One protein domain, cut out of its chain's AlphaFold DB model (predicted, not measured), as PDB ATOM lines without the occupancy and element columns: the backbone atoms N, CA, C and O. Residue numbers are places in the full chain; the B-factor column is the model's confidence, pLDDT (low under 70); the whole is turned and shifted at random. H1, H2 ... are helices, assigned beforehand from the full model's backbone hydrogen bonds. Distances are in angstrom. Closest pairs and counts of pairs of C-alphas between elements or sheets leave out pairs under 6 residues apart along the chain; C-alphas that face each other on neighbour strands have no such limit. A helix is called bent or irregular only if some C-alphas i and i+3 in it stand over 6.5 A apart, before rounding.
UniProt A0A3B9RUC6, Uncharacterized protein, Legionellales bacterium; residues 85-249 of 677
ATOM      1  N   LEU A  85     -39.424  28.317   1.365       43.16
ATOM      2  CA  LEU A  85     -39.165  28.106  -0.067       43.16
ATOM      3  C   LEU A  85     -39.569  29.324  -0.913       43.16
ATOM      4  O   LEU A  85     -38.889  29.705  -1.863       43.16
ATOM      5  N   SER A  86     -40.617  30.016  -0.461       51.28
ATOM      6  CA  SER A  86     -41.107  31.278  -1.009       51.28
ATOM      7  C   SER A  86     -40.147  32.467  -0.866       51.28
ATOM      8  O   SER A  86     -40.266  33.416  -1.629       51.28
ATOM      9  N   LYS A  87     -39.205  32.476   0.086       65.06
ATOM     10  CA  LYS A  87     -38.374  33.653   0.410       65.06
ATOM     11  C   LYS A  87     -37.008  33.651  -0.269       65.06
ATOM     12  O   LYS A  87     -36.622  34.693  -0.783       65.06
ATOM     13  N   ALA A  88     -36.277  32.536  -0.311       68.50
ATOM     14  CA  ALA A  88     -34.936  32.528  -0.915       68.50
ATOM     15  C   ALA A  88     -34.983  32.789  -2.436       68.50
ATOM     16  O   ALA A  88     -34.185  33.562  -2.965       68.50
ATOM     17  N   GLN A  89     -35.996  32.248  -3.121       75.25
ATOM     18  CA  GLN A  89     -36.270  32.546  -4.530       75.25
ATOM     19  C   GLN A  89     -36.658  34.022  -4.748       75.25
ATOM     20  O   GLN A  89     -36.195  34.638  -5.705       75.25
ATOM     21  N   ILE A  90     -37.424  34.625  -3.824       80.69
ATOM     22  CA  ILE A  90     -37.741  36.065  -3.846       80.69
ATOM     23  C   ILE A  90     -36.471  36.930  -3.773       80.69
ATOM     24  O   ILE A  90     -36.427  37.961  -4.430       80.69
ATOM     25  N   TRP A  91     -35.418  36.538  -3.042       85.62
ATOM     26  CA  TRP A  91     -34.167  37.319  -3.019       85.62
ATOM     27  C   TRP A  91     -33.507  37.391  -4.399       85.62
ATOM     28  O   TRP A  91     -33.114  38.476  -4.825       85.62
ATOM     29  N   VAL A  92     -33.402  36.257  -5.097       88.75
ATOM     30  CA  VAL A  92     -32.805  36.200  -6.441       88.75
ATOM     31  C   VAL A  92     -33.710  36.895  -7.465       88.75
ATOM     32  O   VAL A  92     -33.214  37.645  -8.300       88.75
ATOM     33  N   SER A  93     -35.032  36.728  -7.363       89.56
ATOM     34  CA  SER A  93     -36.009  37.383  -8.246       89.56
ATOM     35  C   SER A  93     -36.020  38.912  -8.092       89.56
ATOM     36  O   SER A  93     -35.982  39.637  -9.090       89.56
ATOM     37  N   ASP A  94     -35.983  39.427  -6.860       89.75
ATOM     38  CA  ASP A  94     -35.851  40.863  -6.587       89.75
ATOM     39  C   ASP A  94     -34.493  41.401  -7.054       89.75
ATOM     40  O   ASP A  94     -34.423  42.516  -7.570       89.75
ATOM     41  N   TYR A  95     -33.418  40.617  -6.918       93.00
ATOM     42  CA  TYR A  95     -32.090  40.988  -7.406       93.00
ATOM     43  C   TYR A  95     -32.037  41.077  -8.942       93.00
ATOM     44  O   TYR A  95     -31.568  42.073  -9.493       93.00
ATOM     45  N   GLN A  96     -32.606  40.099  -9.649       93.00
ATOM     46  CA  GLN A  96     -32.767  40.138 -11.107       93.00
ATOM     47  C   GLN A  96     -33.652  41.315 -11.551       93.00
ATOM     48  O   GLN A  96     -33.329  42.011 -12.516       93.00
ATOM     49  N   THR A  97     -34.735  41.590 -10.815       93.56
ATOM     50  CA  THR A  97     -35.609  42.751 -11.047       93.56
ATOM     51  C   THR A  97     -34.849  44.064 -10.861       93.56
ATOM     52  O   THR A  97     -34.983  44.971 -11.682       93.56
ATOM     53  N   PHE A  98     -34.015  44.163  -9.823       94.69
ATOM     54  CA  PHE A  98     -33.129  45.299  -9.580       94.69
ATOM     55  C   PHE A  98     -32.174  45.539 -10.753       94.69
ATOM     56  O   PHE A  98     -32.160  46.650 -11.278       94.69
ATOM     57  N   LEU A  99     -31.452  44.511 -11.217       94.38
ATOM     58  CA  LEU A  99     -30.537  44.635 -12.360       94.38
ATOM     59  C   LEU A  99     -31.270  45.088 -13.627       94.38
ATOM     60  O   LEU A  99     -30.838  46.027 -14.292       94.38
ATOM     61  N   GLY A 100     -32.423  44.482 -13.927       93.50
ATOM     62  CA  GLY A 100     -33.234  44.868 -15.081       93.50
ATOM     63  C   GLY A 100     -33.761  46.306 -15.002       93.50
ATOM     64  O   GLY A 100     -33.928  46.952 -16.037       93.50
ATOM     65  N   LEU A 101     -34.029  46.835 -13.802       93.38
ATOM     66  CA  LEU A 101     -34.399  48.242 -13.602       93.38
ATOM     67  C   LEU A 101     -33.199  49.186 -13.689       93.38
ATOM     68  O   LEU A 101     -33.343  50.272 -14.242       93.38
ATOM     69  N   TYR A 102     -32.039  48.770 -13.184       92.88
ATOM     70  CA  TYR A 102     -30.793  49.526 -13.258       92.88
ATOM     71  C   TYR A 102     -30.366  49.724 -14.723       92.88
ATOM     72  O   TYR A 102     -30.222  50.853 -15.176       92.88
ATOM     73  N   GLU A 103     -30.348  48.648 -15.515       91.56
ATOM     74  CA  GLU A 103     -30.045  48.699 -16.954       91.56
ATOM     75  C   GLU A 103     -31.071  49.545 -17.748       91.56
ATOM     76  O   GLU A 103     -30.734  50.224 -18.719       91.56
ATOM     77  N   GLN A 104     -32.346  49.552 -17.328       90.75
ATOM     78  CA  GLN A 104     -33.351  50.467 -17.887       90.75
ATOM     79  C   GLN A 104     -33.040  51.937 -17.567       90.75
ATOM     80  O   GLN A 104     -33.328  52.791 -18.402       90.75
ATOM     81  N   VAL A 105     -32.470  52.249 -16.400       88.62
ATOM     82  CA  VAL A 105     -32.035  53.612 -16.050       88.62
ATOM     83  C   VAL A 105     -30.874  54.044 -16.944       88.62
ATOM     84  O   VAL A 105     -30.982  55.094 -17.576       88.62
ATOM     85  N   ASP A 106     -29.843  53.208 -17.095       86.56
ATOM     86  CA  ASP A 106     -28.691  53.488 -17.966       86.56
ATOM     87  C   ASP A 106     -29.125  53.762 -19.412       86.56
ATOM     88  O   ASP A 106     -28.839  54.823 -19.971       86.56
ATOM     89  N   LYS A 107     -29.940  52.869 -19.991       86.75
ATOM     90  CA  LYS A 107     -30.470  53.022 -21.359       86.75
ATOM     91  C   LYS A 107     -31.303  54.294 -21.547       86.75
ATOM     92  O   LYS A 107     -31.317  54.849 -22.646       86.75
ATOM     93  N   LEU A 108     -32.018  54.761 -20.520       83.31
ATOM     94  CA  LEU A 108     -32.781  56.016 -20.580       83.31
ATOM     95  C   LEU A 108     -31.879  57.252 -20.502       83.31
ATOM     96  O   LEU A 108     -32.177  58.257 -21.150       83.31
ATOM     97  N   ILE A 109     -30.791  57.183 -19.736       77.38
ATOM     98  CA  ILE A 109     -29.835  58.283 -19.578       77.38
ATOM     99  C   ILE A 109     -28.979  58.420 -20.840       77.38
ATOM    100  O   ILE A 109     -28.931  59.510 -21.405       77.38
ATOM    101  N   GLU A 110     -28.457  57.321 -21.389       79.19
ATOM    102  CA  GLU A 110     -27.792  57.335 -22.699       79.19
ATOM    103  C   GLU A 110     -28.701  57.894 -23.808       79.19
ATOM    104  O   GLU A 110     -28.254  58.647 -24.672       79.19
ATOM    105  N   GLN A 111     -29.996  57.546 -23.804       75.00
ATOM    106  CA  GLN A 111     -30.963  58.095 -24.763       75.00
ATOM    107  C   GLN A 111     -31.148  59.610 -24.607       75.00
ATOM    108  O   GLN A 111     -31.361  60.287 -25.611       75.00
ATOM    109  N   LYS A 112     -31.059  60.142 -23.381       69.38
ATOM    110  CA  LYS A 112     -31.132  61.583 -23.096       69.38
ATOM    111  C   LYS A 112     -29.897  62.324 -23.608       69.38
ATOM    112  O   LYS A 112     -30.034  63.413 -24.154       69.38
ATOM    113  N   GLU A 113     -28.713  61.737 -23.448       65.38
ATOM    114  CA  GLU A 113     -27.450  62.306 -23.936       65.38
ATOM    115  C   GLU A 113     -27.357  62.273 -25.466       65.38
ATOM    116  O   GLU A 113     -26.864  63.218 -26.076       65.38
ATOM    117  N   LYS A 114     -27.882  61.215 -26.098       64.50
ATOM    118  CA  LYS A 114     -27.862  61.035 -27.560       64.50
ATOM    119  C   LYS A 114     -28.968  61.813 -28.291       64.50
ATOM    120  O   LYS A 114     -28.752  62.216 -29.429       64.50
ATOM    121  N   ASN A 115     -30.132  62.042 -27.671       58.94
ATOM    122  CA  ASN A 115     -31.286  62.709 -28.296       58.94
ATOM    123  C   ASN A 115     -31.814  63.885 -27.453       58.94
ATOM    124  O   ASN A 115     -32.672  63.713 -26.587       58.94
ATOM    125  N   ALA A 116     -31.402  65.111 -27.784       54.47
ATOM    126  CA  ALA A 116     -31.777  66.332 -27.058       54.47
ATOM    127  C   ALA A 116     -33.263  66.774 -27.181       54.47
ATOM    128  O   ALA A 116     -33.629  67.827 -26.667       54.47
ATOM    129  N   VAL A 117     -34.124  66.023 -27.883       52.28
ATOM    130  CA  VAL A 117     -35.323  66.580 -28.558       52.28
ATOM    131  C   VAL A 117     -36.673  66.077 -28.001       52.28
ATOM    132  O   VAL A 117     -37.711  66.318 -28.608       52.28
ATOM    133  N   ASN A 118     -36.738  65.374 -26.857       61.81
ATOM    134  CA  ASN A 118     -38.054  64.971 -26.311       61.81
ATOM    135  C   ASN A 118     -38.114  64.743 -24.782       61.81
ATOM    136  O   ASN A 118     -38.201  63.609 -24.300       61.81
ATOM    137  N   GLN A 119     -38.092  65.836 -24.008       62.41
ATOM    138  CA  GLN A 119     -38.180  65.808 -22.536       62.41
ATOM    139  C   GLN A 119     -39.477  65.159 -22.019       62.41
ATOM    140  O   GLN A 119     -39.415  64.309 -21.135       62.41
ATOM    141  N   GLU A 120     -40.635  65.457 -22.615       62.94
ATOM    142  CA  GLU A 120     -41.936  64.937 -22.156       62.94
ATOM    143  C   GLU A 120     -42.035  63.397 -22.270       62.94
ATOM    144  O   GLU A 120     -42.619  62.715 -21.422       62.94
ATOM    145  N   ASN A 121     -41.415  62.812 -23.301       72.38
ATOM    146  CA  ASN A 121     -41.316  61.358 -23.460       72.38
ATOM    147  C   ASN A 121     -40.354  60.743 -22.424       72.38
ATOM    148  O   ASN A 121     -40.624  59.669 -21.879       72.38
ATOM    149  N   LEU A 122     -39.255  61.435 -22.100       69.31
ATOM    150  CA  LEU A 122     -38.327  61.020 -21.046       69.31
ATOM    151  C   LEU A 122     -39.013  61.005 -19.669       69.31
ATOM    152  O   LEU A 122     -38.893  60.023 -18.940       69.31
ATOM    153  N   GLU A 123     -39.781  62.043 -19.337       71.94
ATOM    154  CA  GLU A 123     -40.525  62.145 -18.074       71.94
ATOM    155  C   GLU A 123     -41.596  61.056 -17.943       71.94
ATOM    156  O   GLU A 123     -41.677  60.390 -16.910       71.94
ATOM    157  N   LYS A 124     -42.357  60.772 -19.012       79.56
ATOM    158  CA  LYS A 124     -43.320  59.653 -19.032       79.56
ATOM    159  C   LYS A 124     -42.636  58.292 -18.836       79.56
ATOM    160  O   LYS A 124     -43.172  57.432 -18.130       79.56
ATOM    161  N   LYS A 125     -41.445  58.085 -19.415       82.31
ATOM    162  CA  LYS A 125     -40.636  56.868 -19.207       82.31
ATOM    163  C   LYS A 125     -40.091  56.780 -17.774       82.31
ATOM    164  O   LYS A 125     -40.195  55.712 -17.170       82.31
ATOM    165  N   LEU A 126     -39.595  57.884 -17.210       78.50
ATOM    166  CA  LEU A 126     -39.152  57.966 -15.814       78.50
ATOM    167  C   LEU A 126     -40.304  57.667 -14.848       78.50
ATOM    168  O   LEU A 126     -40.151  56.800 -13.997       78.50
ATOM    169  N   LEU A 127     -41.489  58.258 -15.035       81.44
ATOM    170  CA  LEU A 127     -42.679  57.984 -14.217       81.44
ATOM    171  C   LEU A 127     -43.108  56.503 -14.274       81.44
ATOM    172  O   LEU A 127     -43.533  55.925 -13.270       81.44
ATOM    173  N   LYS A 128     -42.978  55.853 -15.439       86.81
ATOM    174  CA  LYS A 128     -43.218  54.405 -15.578       86.81
ATOM    175  C   LYS A 128     -42.178  53.582 -14.809       86.81
ATOM    176  O   LYS A 128     -42.533  52.560 -14.223       86.81
ATOM    177  N   LEU A 129     -40.921  54.020 -14.798       87.50
ATOM    178  CA  LEU A 129     -39.840  53.384 -14.050       87.50
ATOM    179  C   LEU A 129     -39.996  53.596 -12.533       87.50
ATOM    180  O   LEU A 129     -39.865  52.632 -11.783       87.50
ATOM    181  N   GLU A 130     -40.416  54.785 -12.085       86.12
ATOM    182  CA  GLU A 130     -40.762  55.065 -10.683       86.12
ATOM    183  C   GLU A 130     -41.801  54.072 -10.145       86.12
ATOM    184  O   GLU A 130     -41.626  53.507  -9.063       86.12
ATOM    185  N   LYS A 131     -42.859  53.799 -10.925       88.00
ATOM    186  CA  LYS A 131     -43.886  52.805 -10.570       88.00
ATOM    187  C   LYS A 131     -43.306  51.394 -10.436       88.00
ATOM    188  O   LYS A 131     -43.703  50.672  -9.526       88.00
ATOM    189  N   LYS A 132     -42.349  50.998 -11.284       91.88
ATOM    190  CA  LYS A 132     -41.673  49.695 -11.158       91.88
ATOM    191  C   LYS A 132     -40.774  49.618  -9.917       91.88
ATOM    192  O   LYS A 132     -40.780  48.593  -9.244       91.88
ATOM    193  N   ILE A 133     -40.056  50.690  -9.571       90.75
ATOM    194  CA  ILE A 133     -39.263  50.740  -8.327       90.75
ATOM    195  C   ILE A 133     -40.188  50.693  -7.098       90.75
ATOM    196  O   ILE A 133     -39.882  50.022  -6.114       90.75
ATOM    197  N   ALA A 134     -41.353  51.346  -7.155       87.12
ATOM    198  CA  ALA A 134     -42.363  51.259  -6.101       87.12
ATOM    199  C   ALA A 134     -42.936  49.837  -5.942       87.12
ATOM    200  O   ALA A 134     -43.154  49.406  -4.810       87.12
ATOM    201  N   LEU A 135     -43.117  49.092  -7.041       88.25
ATOM    202  CA  LEU A 135     -43.484  47.669  -7.005       88.25
ATOM    203  C   LEU A 135     -42.375  46.806  -6.382       88.25
ATOM    204  O   LEU A 135     -42.683  45.986  -5.522       88.25
ATOM    205  N   LEU A 136     -41.098  47.041  -6.722       88.44
ATOM    206  CA  LEU A 136     -39.964  46.373  -6.063       88.44
ATOM    207  C   LEU A 136     -39.987  46.630  -4.546       88.44
ATOM    208  O   LEU A 136     -39.969  45.684  -3.771       88.44
ATOM    209  N   MET A 137     -40.163  47.884  -4.105       86.12
ATOM    210  CA  MET A 137     -40.344  48.234  -2.681       86.12
ATOM    211  C   MET A 137     -41.585  47.613  -2.010       86.12
ATOM    212  O   MET A 137     -41.719  47.708  -0.784       86.12
ATOM    213  N   GLY A 138     -42.515  47.061  -2.794       81.81
ATOM    214  CA  GLY A 138     -43.716  46.365  -2.343       81.81
ATOM    215  C   GLY A 138     -43.558  44.846  -2.214       81.81
ATOM    216  O   GLY A 138     -44.440  44.219  -1.635       81.81
ATOM    217  N   SER A 139     -42.457  44.253  -2.699       79.38
ATOM    218  CA  SER A 139     -42.187  42.811  -2.564       79.38
ATOM    219  C   SER A 139     -42.105  42.396  -1.088       79.38
ATOM    220  O   SER A 139     -41.960  43.240  -0.206       79.38
ATOM    221  N   ASN A 140     -42.121  41.098  -0.779       74.19
ATOM    222  CA  ASN A 140     -41.876  40.614   0.589       74.19
ATOM    223  C   ASN A 140     -40.382  40.384   0.907       74.19
ATOM    224  O   ASN A 140     -40.051  39.829   1.958       74.19
ATOM    225  N   SER A 141     -39.470  40.818   0.029       76.00
ATOM    226  CA  SER A 141     -38.030  40.634   0.205       76.00
ATOM    227  C   SER A 141     -37.440  41.559   1.277       76.00
ATOM    228  O   SER A 141     -37.740  42.752   1.309       76.00
ATOM    229  N   PRO A 142     -36.506  41.081   2.110       73.94
ATOM    230  CA  PRO A 142     -35.647  41.929   2.937       73.94
ATOM    231  C   PRO A 142     -34.773  42.902   2.128       73.94
ATOM    232  O   PRO A 142     -34.486  44.001   2.608       73.94
ATOM    233  N   LEU A 143     -34.379  42.534   0.900       82.50
ATOM    234  CA  LEU A 143     -33.528  43.361   0.033       82.50
ATOM    235  C   LEU A 143     -34.280  44.508  -0.667       82.50
ATOM    236  O   LEU A 143     -33.642  45.447  -1.140       82.50
ATOM    237  N   ARG A 144     -35.620  44.473  -0.704       85.75
ATOM    238  CA  ARG A 144     -36.468  45.393  -1.488       85.75
ATOM    239  C   ARG A 144     -36.129  46.875  -1.326       85.75
ATOM    240  O   ARG A 144     -36.090  47.615  -2.305       85.75
ATOM    241  N   GLY A 145     -35.888  47.307  -0.087       89.19
ATOM    242  CA  GLY A 145     -35.658  48.704   0.257       89.19
ATOM    243  C   GLY A 145     -34.276  49.183  -0.170       89.19
ATOM    244  O   GLY A 145     -34.165  50.201  -0.844       89.19
ATOM    245  N   VAL A 146     -33.230  48.411   0.137       91.62
ATOM    246  CA  VAL A 146     -31.846  48.743  -0.246       91.62
ATOM    247  C   VAL A 146     -31.617  48.667  -1.759       91.62
ATOM    248  O   VAL A 146     -30.967  49.549  -2.313       91.62
ATOM    249  N   LEU A 147     -32.207  47.690  -2.456       93.75
ATOM    250  CA  LEU A 147     -32.122  47.611  -3.918       93.75
ATOM    251  C   LEU A 147     -32.850  48.789  -4.588       93.75
ATOM    252  O   LEU A 147     -32.287  49.443  -5.466       93.75
ATOM    253  N   ALA A 148     -34.060  49.129  -4.131       93.75
ATOM    254  CA  ALA A 148     -34.766  50.316  -4.609       93.75
ATOM    255  C   ALA A 148     -34.003  51.617  -4.300       93.75
ATOM    256  O   ALA A 148     -33.916  52.490  -5.161       93.75
ATOM    257  N   ALA A 149     -33.414  51.739  -3.105       93.56
ATOM    258  CA  ALA A 149     -32.596  52.884  -2.716       93.56
ATOM    259  C   ALA A 149     -31.378  53.060  -3.636       93.56
ATOM    260  O   ALA A 149     -31.127  54.181  -4.073       93.56
ATOM    261  N   LYS A 150     -30.683  51.973  -4.010       93.62
ATOM    262  CA  LYS A 150     -29.569  52.023  -4.974       93.62
ATOM    263  C   LYS A 150     -30.007  52.471  -6.371       93.62
ATOM    264  O   LYS A 150     -29.305  53.273  -6.981       93.62
ATOM    265  N   ILE A 151     -31.178  52.047  -6.862       93.06
ATOM    266  CA  ILE A 151     -31.717  52.568  -8.136       93.06
ATOM    267  C   ILE A 151     -32.020  54.071  -8.013       93.06
ATOM    268  O   ILE A 151     -31.653  54.848  -8.891       93.06
ATOM    269  N   TRP A 152     -32.640  54.511  -6.913       91.69
ATOM    270  CA  TRP A 152     -32.922  55.934  -6.691       91.69
ATOM    271  C   TRP A 152     -31.657  56.789  -6.559       91.69
ATOM    272  O   TRP A 152     -31.633  57.899  -7.086       91.69
ATOM    273  N   GLN A 153     -30.611  56.286  -5.899       91.19
ATOM    274  CA  GLN A 153     -29.296  56.927  -5.839       91.19
ATOM    275  C   GLN A 153     -28.658  57.035  -7.220       91.19
ATOM    276  O   GLN A 153     -28.141  58.093  -7.561       91.19
ATOM    277  N   HIS A 154     -28.725  55.978  -8.032       90.62
ATOM    278  CA  HIS A 154     -28.210  56.003  -9.400       90.62
ATOM    279  C   HIS A 154     -28.913  57.078 -10.238       90.62
ATOM    280  O   HIS A 154     -28.258  57.957 -10.798       90.62
ATOM    281  N   ILE A 155     -30.253  57.115 -10.208       87.81
ATOM    282  CA  ILE A 155     -31.032  58.187 -10.848       87.81
ATOM    283  C   ILE A 155     -30.631  59.560 -10.287       87.81
ATOM    284  O   ILE A 155     -30.422  60.492 -11.062       87.81
ATOM    285  N   GLN A 156     -30.498  59.715  -8.965       88.00
ATOM    286  CA  GLN A 156     -30.115  60.981  -8.327       88.00
ATOM    287  C   GLN A 156     -28.726  61.460  -8.768       88.00
ATOM    288  O   GLN A 156     -28.589  62.627  -9.128       88.00
ATOM    289  N   ASN A 157     -27.726  60.580  -8.794       85.56
ATOM    290  CA  ASN A 157     -26.354  60.908  -9.177       85.56
ATOM    291  C   ASN A 157     -26.276  61.350 -10.645       85.56
ATOM    292  O   ASN A 157     -25.664  62.371 -10.954       85.56
ATOM    293  N   GLN A 158     -26.961  60.629 -11.537       81.69
ATOM    294  CA  GLN A 158     -26.955  60.897 -12.976       81.69
ATOM    295  C   GLN A 158     -27.805  62.121 -13.364       81.69
ATOM    296  O   GLN A 158     -27.449  62.892 -14.252       81.69
ATOM    297  N   THR A 159     -28.938  62.344 -12.690       76.12
ATOM    298  CA  THR A 159     -29.831  63.488 -12.974       76.12
ATOM    299  C   THR A 159     -29.518  64.742 -12.159       76.12
ATOM    300  O   THR A 159     -30.074  65.800 -12.454       76.12
ATOM    301  N   LYS A 160     -28.671  64.632 -11.127       76.56
ATOM    302  CA  LYS A 160     -28.430  65.646 -10.081       76.56
ATOM    303  C   LYS A 160     -29.710  66.099  -9.354       76.56
ATOM    304  O   LYS A 160     -29.759  67.191  -8.790       76.56
ATOM    305  N   ASN A 161     -30.763  65.271  -9.351       73.69
ATOM    306  CA  ASN A 161     -32.048  65.624  -8.748       73.69
ATOM    307  C   ASN A 161     -32.078  65.354  -7.230       73.69
ATOM    308  O   ASN A 161     -32.312  64.233  -6.761       73.69
ATOM    309  N   ASN A 162     -31.927  66.420  -6.443       75.62
ATOM    310  CA  ASN A 162     -31.972  66.364  -4.980       75.62
ATOM    311  C   ASN A 162     -33.359  66.010  -4.400       75.62
ATOM    312  O   ASN A 162     -33.431  65.576  -3.249       75.62
ATOM    313  N   GLN A 163     -34.451  66.110  -5.171       79.25
ATOM    314  CA  GLN A 163     -35.811  65.778  -4.711       79.25
ATOM    315  C   GLN A 163     -35.992  64.281  -4.396       79.25
ATOM    316  O   GLN A 163     -36.861  63.909  -3.608       79.25
ATOM    317  N   LEU A 164     -35.142  63.408  -4.954       85.38
ATOM    318  CA  LEU A 164     -35.179  61.963  -4.697       85.38
ATOM    319  C   LEU A 164     -34.678  61.570  -3.298       85.38
ATOM    320  O   LEU A 164     -34.935  60.452  -2.857       85.38
ATOM    321  N   THR A 165     -34.030  62.482  -2.563       87.25
ATOM    322  CA  THR A 165     -33.424  62.208  -1.245       87.25
ATOM    323  C   THR A 165     -34.419  61.599  -0.253       87.25
ATOM    324  O   THR A 165     -34.088  60.626   0.419       87.25
ATOM    325  N   GLN A 166     -35.659  62.099  -0.206       87.62
ATOM    326  CA  GLN A 166     -36.698  61.547   0.674       87.62
ATOM    327  C   GLN A 166     -37.157  60.144   0.238       87.62
ATOM    328  O   GLN A 166     -37.364  59.274   1.081       87.62
ATOM    329  N   LYS A 167     -37.240  59.871  -1.076       89.56
ATOM    330  CA  LYS A 167     -37.535  58.517  -1.587       89.56
ATOM    331  C   LYS A 167     -36.423  57.531  -1.210       89.56
ATOM    332  O   LYS A 167     -36.728  56.404  -0.830       89.56
ATOM    333  N   ILE A 168     -35.158  57.962  -1.263       91.81
ATOM    334  CA  ILE A 168     -33.990  57.156  -0.867       91.81
ATOM    335  C   ILE A 168     -34.018  56.850   0.639       91.81
ATOM    336  O   ILE A 168     -33.843  55.694   1.015       91.81
ATOM    337  N   ILE A 169     -34.297  57.846   1.490       90.81
ATOM    338  CA  ILE A 169     -34.446  57.662   2.948       90.81
ATOM    339  C   ILE A 169     -35.533  56.622   3.250       90.81
ATOM    340  O   ILE A 169     -35.241  55.605   3.874       90.81
ATOM    341  N   ILE A 170     -36.751  56.812   2.730       89.88
ATOM    342  CA  ILE A 170     -37.881  55.895   2.955       89.88
ATOM    343  C   ILE A 170     -37.567  54.475   2.449       89.88
ATOM    344  O   ILE A 170     -37.932  53.485   3.092       89.88
ATOM    345  N   ALA A 171     -36.890  54.353   1.301       91.19
ATOM    346  CA  ALA A 171     -36.483  53.065   0.747       91.19
ATOM    347  C   ALA A 171     -35.472  52.347   1.657       91.19
ATOM    348  O   ALA A 171     -35.659  51.168   1.960       91.19
ATOM    349  N   TYR A 172     -34.454  53.050   2.162       91.94
ATOM    350  CA  TYR A 172     -33.515  52.477   3.124       91.94
ATOM    351  C   TYR A 172     -34.182  52.085   4.440       91.94
ATOM    352  O   TYR A 172     -33.996  50.957   4.890       91.94
ATOM    353  N   GLU A 173     -34.981  52.964   5.048       89.06
ATOM    354  CA  GLU A 173     -35.618  52.717   6.349       89.06
ATOM    355  C   GLU A 173     -36.514  51.466   6.331       89.06
ATOM    356  O   GLU A 173     -36.494  50.679   7.283       89.06
ATOM    357  N   LYS A 174     -37.199  51.197   5.207       84.94
ATOM    358  CA  LYS A 174     -37.979  49.965   4.976       84.94
ATOM    359  C   LYS A 174     -37.180  48.659   5.096       84.94
ATOM    360  O   LYS A 174     -37.796  47.623   5.352       84.94
ATOM    361  N   SER A 175     -35.859  48.683   4.900       84.38
ATOM    362  CA  SER A 175     -34.972  47.518   5.068       84.38
ATOM    363  C   SER A 175     -34.043  47.644   6.285       84.38
ATOM    364  O   SER A 175     -33.769  46.646   6.946       84.38
ATOM    365  N   ALA A 176     -33.592  48.849   6.642       82.31
ATOM    366  CA  ALA A 176     -32.712  49.086   7.786       82.31
ATOM    367  C   ALA A 176     -33.427  48.881   9.135       82.31
ATOM    368  O   ALA A 176     -32.834  48.327  10.055       82.31
ATOM    369  N   PHE A 177     -34.712  49.242   9.247       75.19
ATOM    370  CA  PHE A 177     -35.523  48.983  10.450       75.19
ATOM    371  C   PHE A 177     -36.323  47.670  10.387       75.19
ATOM    372  O   PHE A 177     -36.982  47.288  11.357       75.19
ATOM    373  N   PHE A 178     -36.232  46.945   9.267       69.94
ATOM    374  CA  PHE A 178     -36.737  45.580   9.112       69.94
ATOM    375  C   PHE A 178     -35.547  44.614   8.993       69.94
ATOM    376  O   PHE A 178     -35.305  44.042   7.929       69.94
ATOM    377  N   PRO A 179     -34.775  44.482  10.082       70.06
ATOM    378  CA  PRO A 179     -33.367  44.855  10.104       70.06
ATOM    379  C   PRO A 179     -32.498  43.948   9.245       70.06
ATOM    380  O   PRO A 179     -32.367  42.771   9.549       70.06
ATOM    381  N   ASN A 180     -31.875  44.519   8.215       83.62
ATOM    382  CA  ASN A 180     -30.971  43.847   7.286       83.62
ATOM    383  C   ASN A 180     -29.593  44.533   7.329       83.62
ATOM    384  O   ASN A 180     -29.509  45.736   7.086       83.62
ATOM    385  N   ILE A 181     -28.517  43.783   7.614       87.06
ATOM    386  CA  ILE A 181     -27.165  44.349   7.817       87.06
ATOM    387  C   ILE A 181     -26.691  45.153   6.597       87.06
ATOM    388  O   ILE A 181     -26.145  46.245   6.764       87.06
ATOM    389  N   TYR A 182     -26.924  44.646   5.381       89.06
ATOM    390  CA  TYR A 182     -26.549  45.344   4.150       89.06
ATOM    391  C   TYR A 182     -27.251  46.700   4.045       89.06
ATOM    392  O   TYR A 182     -26.605  47.732   3.886       89.06
ATOM    393  N   ALA A 183     -28.572  46.713   4.244       89.75
ATOM    394  CA  ALA A 183     -29.364  47.938   4.239       89.75
ATOM    395  C   ALA A 183     -28.964  48.920   5.351       89.75
ATOM    396  O   ALA A 183     -28.942  50.121   5.108       89.75
ATOM    397  N   MET A 184     -28.637  48.433   6.551       91.12
ATOM    398  CA  MET A 184     -28.199  49.275   7.670       91.12
ATOM    399  C   MET A 184     -26.864  49.962   7.378       91.12
ATOM    400  O   MET A 184     -26.734  51.164   7.608       91.12
ATOM    401  N   HIS A 185     -25.880  49.219   6.863       91.94
ATOM    402  CA  HIS A 185     -24.575  49.778   6.510       91.94
ATOM    403  C   HIS A 185     -24.702  50.818   5.399       91.94
ATOM    404  O   HIS A 185     -24.318  51.968   5.600       91.94
ATOM    405  N   GLU A 186     -25.323  50.444   4.280       91.69
ATOM    406  CA  GLU A 186     -25.504  51.307   3.108       91.69
ATOM    407  C   GLU A 186     -26.332  52.562   3.446       91.69
ATOM    408  O   GLU A 186     -26.015  53.659   2.985       91.69
ATOM    409  N   TYR A 187     -27.338  52.447   4.323       92.19
ATOM    410  CA  TYR A 187     -28.087  53.608   4.810       92.19
ATOM    411  C   TYR A 187     -27.220  54.537   5.667       92.19
ATOM    412  O   TYR A 187     -27.237  55.755   5.484       92.19
ATOM    413  N   ALA A 188     -26.416  53.981   6.577       90.44
ATOM    414  CA  ALA A 188     -25.488  54.769   7.381       90.44
ATOM    415  C   ALA A 188     -24.386  55.432   6.535       90.44
ATOM    416  O   ALA A 188     -23.937  56.522   6.901       90.44
ATOM    417  N   GLN A 189     -23.986  54.831   5.404       89.75
ATOM    418  CA  GLN A 189     -23.125  55.492   4.417       89.75
ATOM    419  C   GLN A 189     -23.845  56.699   3.801       89.75
ATOM    420  O   GLN A 189     -23.401  57.831   3.973       89.75
ATOM    421  N   PHE A 190     -25.032  56.480   3.225       89.56
ATOM    422  CA  PHE A 190     -25.830  57.529   2.583       89.56
ATOM    423  C   PHE A 190     -26.173  58.717   3.504       89.56
ATOM    424  O   PHE A 190     -26.259  59.860   3.039       89.56
ATOM    425  N   LEU A 191     -26.374  58.474   4.803       88.06
ATOM    426  CA  LEU A 191     -26.550  59.543   5.791       88.06
ATOM    427  C   LEU A 191     -25.244  60.310   6.057       88.06
ATOM    428  O   LEU A 191     -25.258  61.541   6.126       88.06
ATOM    429  N   GLY A 192     -24.125  59.592   6.196       83.25
ATOM    430  CA  GLY A 192     -22.810  60.160   6.498       83.25
ATOM    431  C   GLY A 192     -22.250  61.040   5.380       83.25
ATOM    432  O   GLY A 192     -21.787  62.143   5.658       83.25
ATOM    433  N   ASP A 193     -22.366  60.601   4.126       75.38
ATOM    434  CA  ASP A 193     -21.726  61.236   2.961       75.38
ATOM    435  C   ASP A 193     -22.287  62.626   2.607       75.38
ATOM    436  O   ASP A 193     -21.798  63.300   1.700       75.38
ATOM    437  N   SER A 194     -23.357  63.078   3.269       66.06
ATOM    438  CA  SER A 194     -23.943  64.407   3.026       66.06
ATOM    439  C   SER A 194     -24.613  65.021   4.260       66.06
ATOM    440  O   SER A 194     -25.518  65.840   4.117       66.06
ATOM    441  N   ASN A 195     -24.199  64.619   5.470       74.06
ATOM    442  CA  ASN A 195     -24.736  65.125   6.744       74.06
ATOM    443  C   ASN A 195     -26.281  65.042   6.861       74.06
ATOM    444  O   ASN A 195     -26.924  65.866   7.517       74.06
ATOM    445  N   ARG A 196     -26.895  64.040   6.215       84.00
ATOM    446  CA  ARG A 196     -28.354  63.848   6.203       84.00
ATOM    447  C   ARG A 196     -28.825  63.258   7.537       84.00
ATOM    448  O   ARG A 196     -28.084  62.563   8.236       84.00
ATOM    449  N   GLN A 197     -30.091  63.492   7.866       84.69
ATOM    450  CA  GLN A 197     -30.764  62.875   9.013       84.69
ATOM    451  C   GLN A 197     -31.741  61.791   8.549       84.69
ATOM    452  O   GLN A 197     -32.184  61.795   7.399       84.69
ATOM    453  N   ALA A 198     -32.037  60.844   9.439       86.50
ATOM    454  CA  ALA A 198     -33.107  59.872   9.227       86.50
ATOM    455  C   ALA A 198     -34.483  60.530   9.424       86.50
ATOM    456  O   ALA A 198     -34.563  61.640   9.953       86.50
ATOM    457  N   SER A 199     -35.570  59.838   9.075       86.88
ATOM    458  CA  SER A 199     -36.933  60.344   9.303       86.88
ATOM    459  C   SER A 199     -37.245  60.536  10.793       86.88
ATOM    460  O   SER A 199     -38.132  61.310  11.145       86.88
ATOM    461  N   THR A 200     -36.526  59.839  11.683       87.88
ATOM    462  CA  THR A 200     -36.642  59.989  13.141       87.88
ATOM    463  C   THR A 200     -35.274  59.977  13.829       87.88
ATOM    464  O   THR A 200     -34.375  59.214  13.464       87.88
ATOM    465  N   LEU A 201     -35.131  60.786  14.885       86.75
ATOM    466  CA  LEU A 201     -33.926  60.806  15.722       86.75
ATOM    467  C   LEU A 201     -33.695  59.452  16.414       86.75
ATOM    468  O   LEU A 201     -32.565  58.969  16.455       86.75
ATOM    469  N   GLU A 202     -34.763  58.812  16.901       85.88
ATOM    470  CA  GLU A 202     -34.713  57.476  17.510       85.88
ATOM    471  C   GLU A 202     -34.157  56.433  16.529       85.88
ATOM    472  O   GLU A 202     -33.215  55.714  16.865       85.88
ATOM    473  N   GLY A 203     -34.660  56.407  15.289       83.94
ATOM    474  CA  GLY A 203     -34.159  55.521  14.240       83.94
ATOM    475  C   GLY A 203     -32.682  55.760  13.916       83.94
ATOM    476  O   GLY A 203     -31.918  54.804  13.776       83.94
ATOM    477  N   GLN A 204     -32.240  57.023  13.872       87.94
ATOM    478  CA  GLN A 204     -30.833  57.362  13.637       87.94
ATOM    479  C   GLN A 204     -29.915  56.925  14.793       87.94
ATOM    480  O   GLN A 204     -28.803  56.451  14.548       87.94
ATOM    481  N   LEU A 205     -30.361  57.074  16.044       89.00
ATOM    482  CA  LEU A 205     -29.624  56.626  17.229       89.00
ATOM    483  C   LEU A 205     -29.558  55.094  17.295       89.00
ATOM    484  O   LEU A 205     -28.469  54.545  17.475       89.00
ATOM    485  N   LYS A 206     -30.684  54.407  17.058       88.44
ATOM    486  CA  LYS A 206     -30.759  52.941  16.994       88.44
ATOM    487  C   LYS A 206     -29.818  52.382  15.928       88.44
ATOM    488  O   LYS A 206     -29.001  51.522  16.240       88.44
ATOM    489  N   LEU A 207     -29.861  52.924  14.707       89.56
ATOM    490  CA  LEU A 207     -28.995  52.504  13.601       89.56
ATOM    491  C   LEU A 207     -27.505  52.634  13.948       89.56
ATOM    492  O   LEU A 207     -26.734  51.706  13.714       89.56
ATOM    493  N   LYS A 208     -27.095  53.774  14.525       89.12
ATOM    494  CA  LYS A 208     -25.704  54.001  14.950       89.12
ATOM    495  C   LYS A 208     -25.263  52.994  16.015       89.12
ATOM    496  O   LYS A 208     -24.147  52.492  15.930       89.12
ATOM    497  N   HIS A 209     -26.129  52.698  16.982       90.44
ATOM    498  CA  HIS A 209     -25.823  51.788  18.083       90.44
ATOM    499  C   HIS A 209     -25.789  50.311  17.657       90.44
ATOM    500  O   HIS A 209     -24.857  49.590  17.999       90.44
ATOM    501  N   GLU A 210     -26.748  49.854  16.848       91.12
ATOM    502  CA  GLU A 210     -26.716  48.486  16.317       91.12
ATOM    503  C   GLU A 210     -25.500  48.276  15.394       91.12
ATOM    504  O   GLU A 210     -24.862  47.228  15.448       91.12
ATOM    505  N   LEU A 211     -25.095  49.287  14.611       90.62
ATOM    506  CA  LEU A 211     -23.864  49.216  13.815       90.62
ATOM    507  C   LEU A 211     -22.580  49.224  14.661       90.62
ATOM    508  O   LEU A 211     -21.611  48.584  14.253       90.62
ATOM    509  N   SER A 212     -22.542  49.896  15.819       90.69
ATOM    510  CA  SER A 212     -21.370  49.829  16.707       90.69
ATOM    511  C   SER A 212     -21.225  48.439  17.328       90.69
ATOM    512  O   SER A 212     -20.145  47.858  17.271       90.69
ATOM    513  N   LEU A 213     -22.331  47.858  17.806       90.12
ATOM    514  CA  LEU A 213     -22.370  46.484  18.317       90.12
ATOM    515  C   LEU A 213     -21.997  45.451  17.239       90.12
ATOM    516  O   LEU A 213     -21.263  44.506  17.524       90.12
ATOM    517  N   LEU A 214     -22.441  45.636  15.990       88.19
ATOM    518  CA  LEU A 214     -21.999  44.799  14.867       88.19
ATOM    519  C   LEU A 214     -20.499  44.966  14.590       88.19
ATOM    520  O   LEU A 214     -19.824  43.968  14.366       88.19
ATOM    521  N   ALA A 215     -19.952  46.186  14.649       87.94
ATOM    522  CA  ALA A 215     -18.522  46.433  14.435       87.94
ATOM    523  C   ALA A 215     -17.632  45.791  15.513       87.94
ATOM    524  O   ALA A 215     -16.526  45.338  15.209       87.94
ATOM    525  N   GLU A 216     -18.104  45.761  16.761       86.38
ATOM    526  CA  GLU A 216     -17.479  45.049  17.883       86.38
ATOM    527  C   GLU A 216     -17.607  43.527  17.708       86.38
ATOM    528  O   GLU A 216     -16.633  42.791  17.859       86.38
ATOM    529  N   GLY A 217     -18.788  43.059  17.294       80.75
ATOM    530  CA  GLY A 217     -19.102  41.661  16.994       80.75
ATOM    531  C   GLY A 217     -18.589  41.128  15.652       80.75
ATOM    532  O   GLY A 217     -18.982  40.029  15.267       80.75
ATOM    533  N   SER A 218     -17.765  41.885  14.917       78.25
ATOM    534  CA  SER A 218     -17.267  41.533  13.572       78.25
ATOM    535  C   SER A 218     -18.370  41.097  12.586       78.25
ATOM    536  O   SER A 218     -18.229  40.111  11.865       78.25
ATOM    537  N   GLY A 219     -19.494  41.817  12.580       75.88
ATOM    538  CA  GLY A 219     -20.650  41.577  11.710       75.88
ATOM    539  C   GLY A 219     -21.628  40.503  12.194       75.88
ATOM    540  O   GLY A 219     -22.602  40.221  11.502       75.88
ATOM    541  N   SER A 220     -21.411  39.900  13.367       77.81
ATOM    542  CA  SER A 220     -22.275  38.830  13.877       77.81
ATOM    543  C   SER A 220     -23.600  39.360  14.448       77.81
ATOM    544  O   SER A 220     -23.604  40.065  15.461       77.81
ATOM    545  N   ILE A 221     -24.743  38.947  13.871       79.94
ATOM    546  CA  ILE A 221     -26.093  39.251  14.404       79.94
ATOM    547  C   ILE A 221     -26.246  38.766  15.857       79.94
ATOM    548  O   ILE A 221     -26.968  39.367  16.655       79.94
ATOM    549  N   ASN A 222     -25.512  37.717  16.231       77.62
ATOM    550  CA  ASN A 222     -25.485  37.157  17.580       77.62
ATOM    551  C   ASN A 222     -25.202  38.203  18.662       77.62
ATOM    552  O   ASN A 222     -25.845  38.169  19.709       77.62
ATOM    553  N   THR A 223     -24.318  39.169  18.396       85.25
ATOM    554  CA  THR A 223     -23.998  40.246  19.343       85.25
ATOM    555  C   THR A 223     -25.216  41.126  19.641       85.25
ATOM    556  O   THR A 223     -25.414  41.524  20.788       85.25
ATOM    557  N   LEU A 224     -26.083  41.369  18.650       87.06
ATOM    558  CA  LEU A 224     -27.335  42.114  18.830       87.06
ATOM    559  C   LEU A 224     -28.386  41.298  19.588       87.06
ATOM    560  O   LEU A 224     -29.051  41.823  20.482       87.06
ATOM    561  N   ILE A 225     -28.510  40.005  19.273       84.25
ATOM    562  CA  ILE A 225     -29.423  39.087  19.970       84.25
ATOM    563  C   ILE A 225     -29.048  38.999  21.456       84.25
ATOM    564  O   ILE A 225     -29.904  39.185  22.323       84.25
ATOM    565  N   ASP A 226     -27.769  38.769  21.763       86.44
ATOM    566  CA  ASP A 226     -27.280  38.642  23.137       86.44
ATOM    567  C   ASP A 226     -27.320  39.987  23.897       86.44
ATOM    568  O   ASP A 226     -27.554  39.995  25.108       86.44
ATOM    569  N   TYR A 227     -27.184  41.129  23.208       90.62
ATOM    570  CA  TYR A 227     -27.435  42.463  23.773       90.62
ATOM    571  C   TYR A 227     -28.907  42.653  24.174       90.62
ATOM    572  O   TYR A 227     -29.196  42.927  25.341       90.62
ATOM    573  N   TYR A 228     -29.857  42.446  23.254       89.69
ATOM    574  CA  TYR A 228     -31.280  42.643  23.553       89.69
ATOM    575  C   TYR A 228     -31.812  41.632  24.576       89.69
ATOM    576  O   TYR A 228     -32.646  41.986  25.412       89.69
ATOM    577  N   LYS A 229     -31.257  40.413  24.599       86.62
ATOM    578  CA  LYS A 229     -31.501  39.422  25.654       86.62
ATOM    579  C   LYS A 229     -31.043  39.915  27.031       86.62
ATOM    580  O   LYS A 229     -31.803  39.805  27.991       86.62
ATOM    581  N   LYS A 230     -29.842  40.501  27.148       92.38
ATOM    582  CA  LYS A 230     -29.359  41.113  28.407       92.38
ATOM    583  C   LYS A 230     -30.243  42.276  28.864       92.38
ATOM    584  O   LYS A 230     -30.458  42.435  30.062       92.38
ATOM    585  N   GLN A 231     -30.793  43.048  27.927       91.56
ATOM    586  CA  GLN A 231     -31.737  44.133  28.215       91.56
ATOM    587  C   GLN A 231     -33.170  43.674  28.530       91.56
ATOM    588  O   GLN A 231     -34.001  44.522  28.845       91.56
ATOM    589  N   LYS A 232     -33.480  42.370  28.442       89.88
ATOM    590  CA  LYS A 232     -34.853  41.834  28.533       89.88
ATOM    591  C   LYS A 232     -35.816  42.488  27.524       89.88
ATOM    592  O   LYS A 232     -36.998  42.666  27.800       89.88
ATOM    593  N   ASN A 233     -35.307  42.880  26.354       86.69
ATOM    594  CA  ASN A 233     -36.109  43.470  25.286       86.69
ATOM    595  C   ASN A 233     -36.530  42.379  24.296       86.69
ATOM    596  O   ASN A 233     -35.945  42.221  23.221       86.69
ATOM    597  N   ASP A 234     -37.551  41.615  24.681       79.94
ATOM    598  CA  ASP A 234     -38.000  40.450  23.916       79.94
ATOM    599  C   ASP A 234     -38.472  40.826  22.505       79.94
ATOM    600  O   ASP A 234     -38.227  40.083  21.559       79.94
ATOM    601  N   ARG A 235     -39.046  42.025  22.322       83.56
ATOM    602  CA  ARG A 235     -39.471  42.536  21.009       83.56
ATOM    603  C   ARG A 235     -38.310  42.610  20.014       83.56
ATOM    604  O   ARG A 235     -38.431  42.086  18.907       83.56
ATOM    605  N   PHE A 236     -37.199  43.260  20.375       82.56
ATOM    606  CA  PHE A 236     -36.044  43.372  19.474       82.56
ATOM    607  C   PHE A 236     -35.204  42.093  19.433       82.56
ATOM    608  O   PHE A 236     -34.697  41.747  18.366       82.56
ATOM    609  N   MET A 237     -35.121  41.344  20.538       84.12
ATOM    610  CA  MET A 237     -34.467  40.033  20.559       84.12
ATOM    611  C   MET A 237     -35.135  39.073  19.564       84.12
ATOM    612  O   MET A 237     -34.464  38.550  18.676       84.12
ATOM    613  N   LEU A 238     -36.462  38.911  19.645       75.69
ATOM    614  CA  LEU A 238     -37.238  38.073  18.728       75.69
ATOM    615  C   LEU A 238     -37.204  38.604  17.294       75.69
ATOM    616  O   LEU A 238     -37.149  37.791  16.371       75.69
ATOM    617  N   GLN A 239     -37.185  39.930  17.083       79.06
ATOM    618  CA  GLN A 239     -37.027  40.521  15.749       79.06
ATOM    619  C   GLN A 239     -35.707  40.076  15.101       79.06
ATOM    620  O   GLN A 239     -35.723  39.580  13.975       79.06
ATOM    621  N   TRP A 240     -34.579  40.219  15.801       79.88
ATOM    622  CA  TRP A 240     -33.257  39.869  15.276       79.88
ATOM    623  C   TRP A 240     -33.047  38.362  15.119       79.88
ATOM    624  O   TRP A 240     -32.541  37.923  14.090       79.88
ATOM    625  N   LEU A 241     -33.518  37.566  16.079       75.75
ATOM    626  CA  LEU A 241     -33.499  36.099  16.045       75.75
ATOM    627  C   LEU A 241     -34.313  35.548  14.850       75.75
ATOM    628  O   LEU A 241     -33.849  34.687  14.105       75.75
ATOM    629  N   THR A 242     -35.486  36.144  14.599       71.25
ATOM    630  CA  THR A 242     -36.315  35.948  13.395       71.25
ATOM    631  C   THR A 242     -35.584  36.337  12.110       71.25
ATOM    632  O   THR A 242     -35.698  35.645  11.098       71.25
ATOM    633  N   LYS A 243     -34.848  37.454  12.103       74.06
ATOM    634  CA  LYS A 243     -34.141  37.917  10.900       74.06
ATOM    635  C   LYS A 243     -32.919  37.072  10.567       74.06
ATOM    636  O   LYS A 243     -32.777  36.727   9.400       74.06
ATOM    637  N   ALA A 244     -32.125  36.659  11.555       73.50
ATOM    638  CA  ALA A 244     -31.013  35.726  11.360       73.50
ATOM    639  C   ALA A 244     -31.476  34.472  10.596       73.50
ATOM    640  O   ALA A 244     -30.934  34.152   9.542       73.50
ATOM    641  N   ALA A 245     -32.568  33.852  11.051       69.44
ATOM    642  CA  ALA A 245     -33.217  32.731  10.375       69.44
ATOM    643  C   ALA A 245     -33.664  33.044   8.934       69.44
ATOM    644  O   ALA A 245     -33.310  32.329   7.999       69.44
ATOM    645  N   VAL A 246     -34.410  34.138   8.730       68.75
ATOM    646  CA  VAL A 246     -34.910  34.543   7.401       68.75
ATOM    647  C   VAL A 246     -33.779  34.891   6.424       68.75
ATOM    648  O   VAL A 246     -34.010  34.875   5.216       68.75
ATOM    649  N   TYR A 247     -32.581  35.211   6.917       73.00
ATOM    650  CA  TYR A 247     -31.400  35.515   6.101       73.00
ATOM    651  C   TYR A 247     -30.477  34.307   5.918       73.00
ATOM    652  O   TYR A 247     -29.493  34.399   5.194       73.00
ATOM    653  N   GLY A 248     -30.823  33.169   6.523       70.25
ATOM    654  CA  GLY A 248     -30.071  31.927   6.429       70.25
ATOM    655  C   GLY A 248     -28.887  31.823   7.383       70.25
ATOM    656  O   GLY A 248     -28.056  30.947   7.179       70.25
ATOM    657  N   GLU A 249     -28.777  32.676   8.406       73.56
ATOM    658  CA  GLU A 249     -27.689  32.589   9.384       73.56
ATOM    659  C   GLU A 249     -27.838  31.413  10.358       73.56
ATOM    660  O   GLU A 249     -28.917  31.088  10.862       73.56
TER     661      GLU A 249
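Overview. This is residues 85 to 249 of the 677 residues of an uncharacterized protein of Legionellales bacterium (UniProt A0A3B9RUC6). Five helices, H1 to H5, make an up-and-down bundle, each running against the one before it, with H3 between the long hairpin of H1 and H2 and the hairpin of H4 and H5. H6 crosses H5 and leads to a small helical hairpin, H7 and H8, at one end of the longest axis; at the other end the tip that joins H1 and H2 sticks out with residues 113 to 121. The printed part has 165 residues with eight named helices, H1 to H8 in that order, and no named strand: the class is all helix. It is compact, with a radius of gyration of the C-alphas of 17.9 A, yet elongated, spanning 63 by 40 by 23 A.

Arrangement. Start with H1, residues 85 to 114, and H2, residues 119 to 136, a hairpin that touches, closest at the C-alphas of Asp 94 and Leu 136, 6.9 A apart, with a shallow tilt of 11 degrees. Next comes the hub, H3, residues 144 to 159, which touches four helices. It touches H1 at the C-alphas of Tyr 102 and Ile 151, 6.0 A apart, the same way at a shallow tilt of 7 degrees. H2 touches it with residues 133 to 136 alone, closest at the C-alphas of Leu 136 and Arg 144, 5.8 A apart; these two form a hairpin. H3 forms another hairpin with H4, residues 162 to 176, where the closest C-alphas, of Gly 145 and Ala 171, are 4.5 A apart. H5, residues 181 to 192, touches H3 with residues 182 to 187 alone, closest at the C-alphas of Val 146 and Ala 183, 5.2 A apart. H4 and H5 form a hairpin, closest at the C-alphas of Ala 176 and Met 184, 4.5 A apart. Go on to H6, residues 201 to 216, which touches H5 at a steep tilt of 61 degrees, with the C-alphas of Met 184 and Leu 207 closest at 6.8 A. H7, residues 221 to 230, touches H6, closest at the C-alphas of Leu 213 and Thr 223, 6.5 A apart. H7 and H8, residues 234 to 246, form a hairpin, closest at the C-alphas of Tyr 228 and Met 237, 5.1 A apart. H1 and H8 are close but not clearly touching. Each O i to N i+4 pair is within hydrogen-bond range in H2, H3, H5, H6, H7 and H8, against 23 of 26 in H1 and 8 of 11 in H4.

Along the chain. Find C-alpha 85 at (-39.165, 28.106, -0.067); from there H1 runs 44.4 A to C-alpha 114. H2 measures 25.5 A, H6 22.9 A and H3 22.4 A from first to last C-alpha. H4 is only just irregular: C-alphas 163 and 166 are 6.9 A apart. H8 ends at C-alpha 246, (-34.910, 34.543, 7.401).

Size, cuts and confidence. Look at the C-alphas of Val 117 and Lys 230, the two farthest apart, at 62.7 A. The printed part has no cut, and no link is long. The mean pLDDT of the printed part is 82.7; 18 residues are under 70, among them 85 to 88 and 112 to 120.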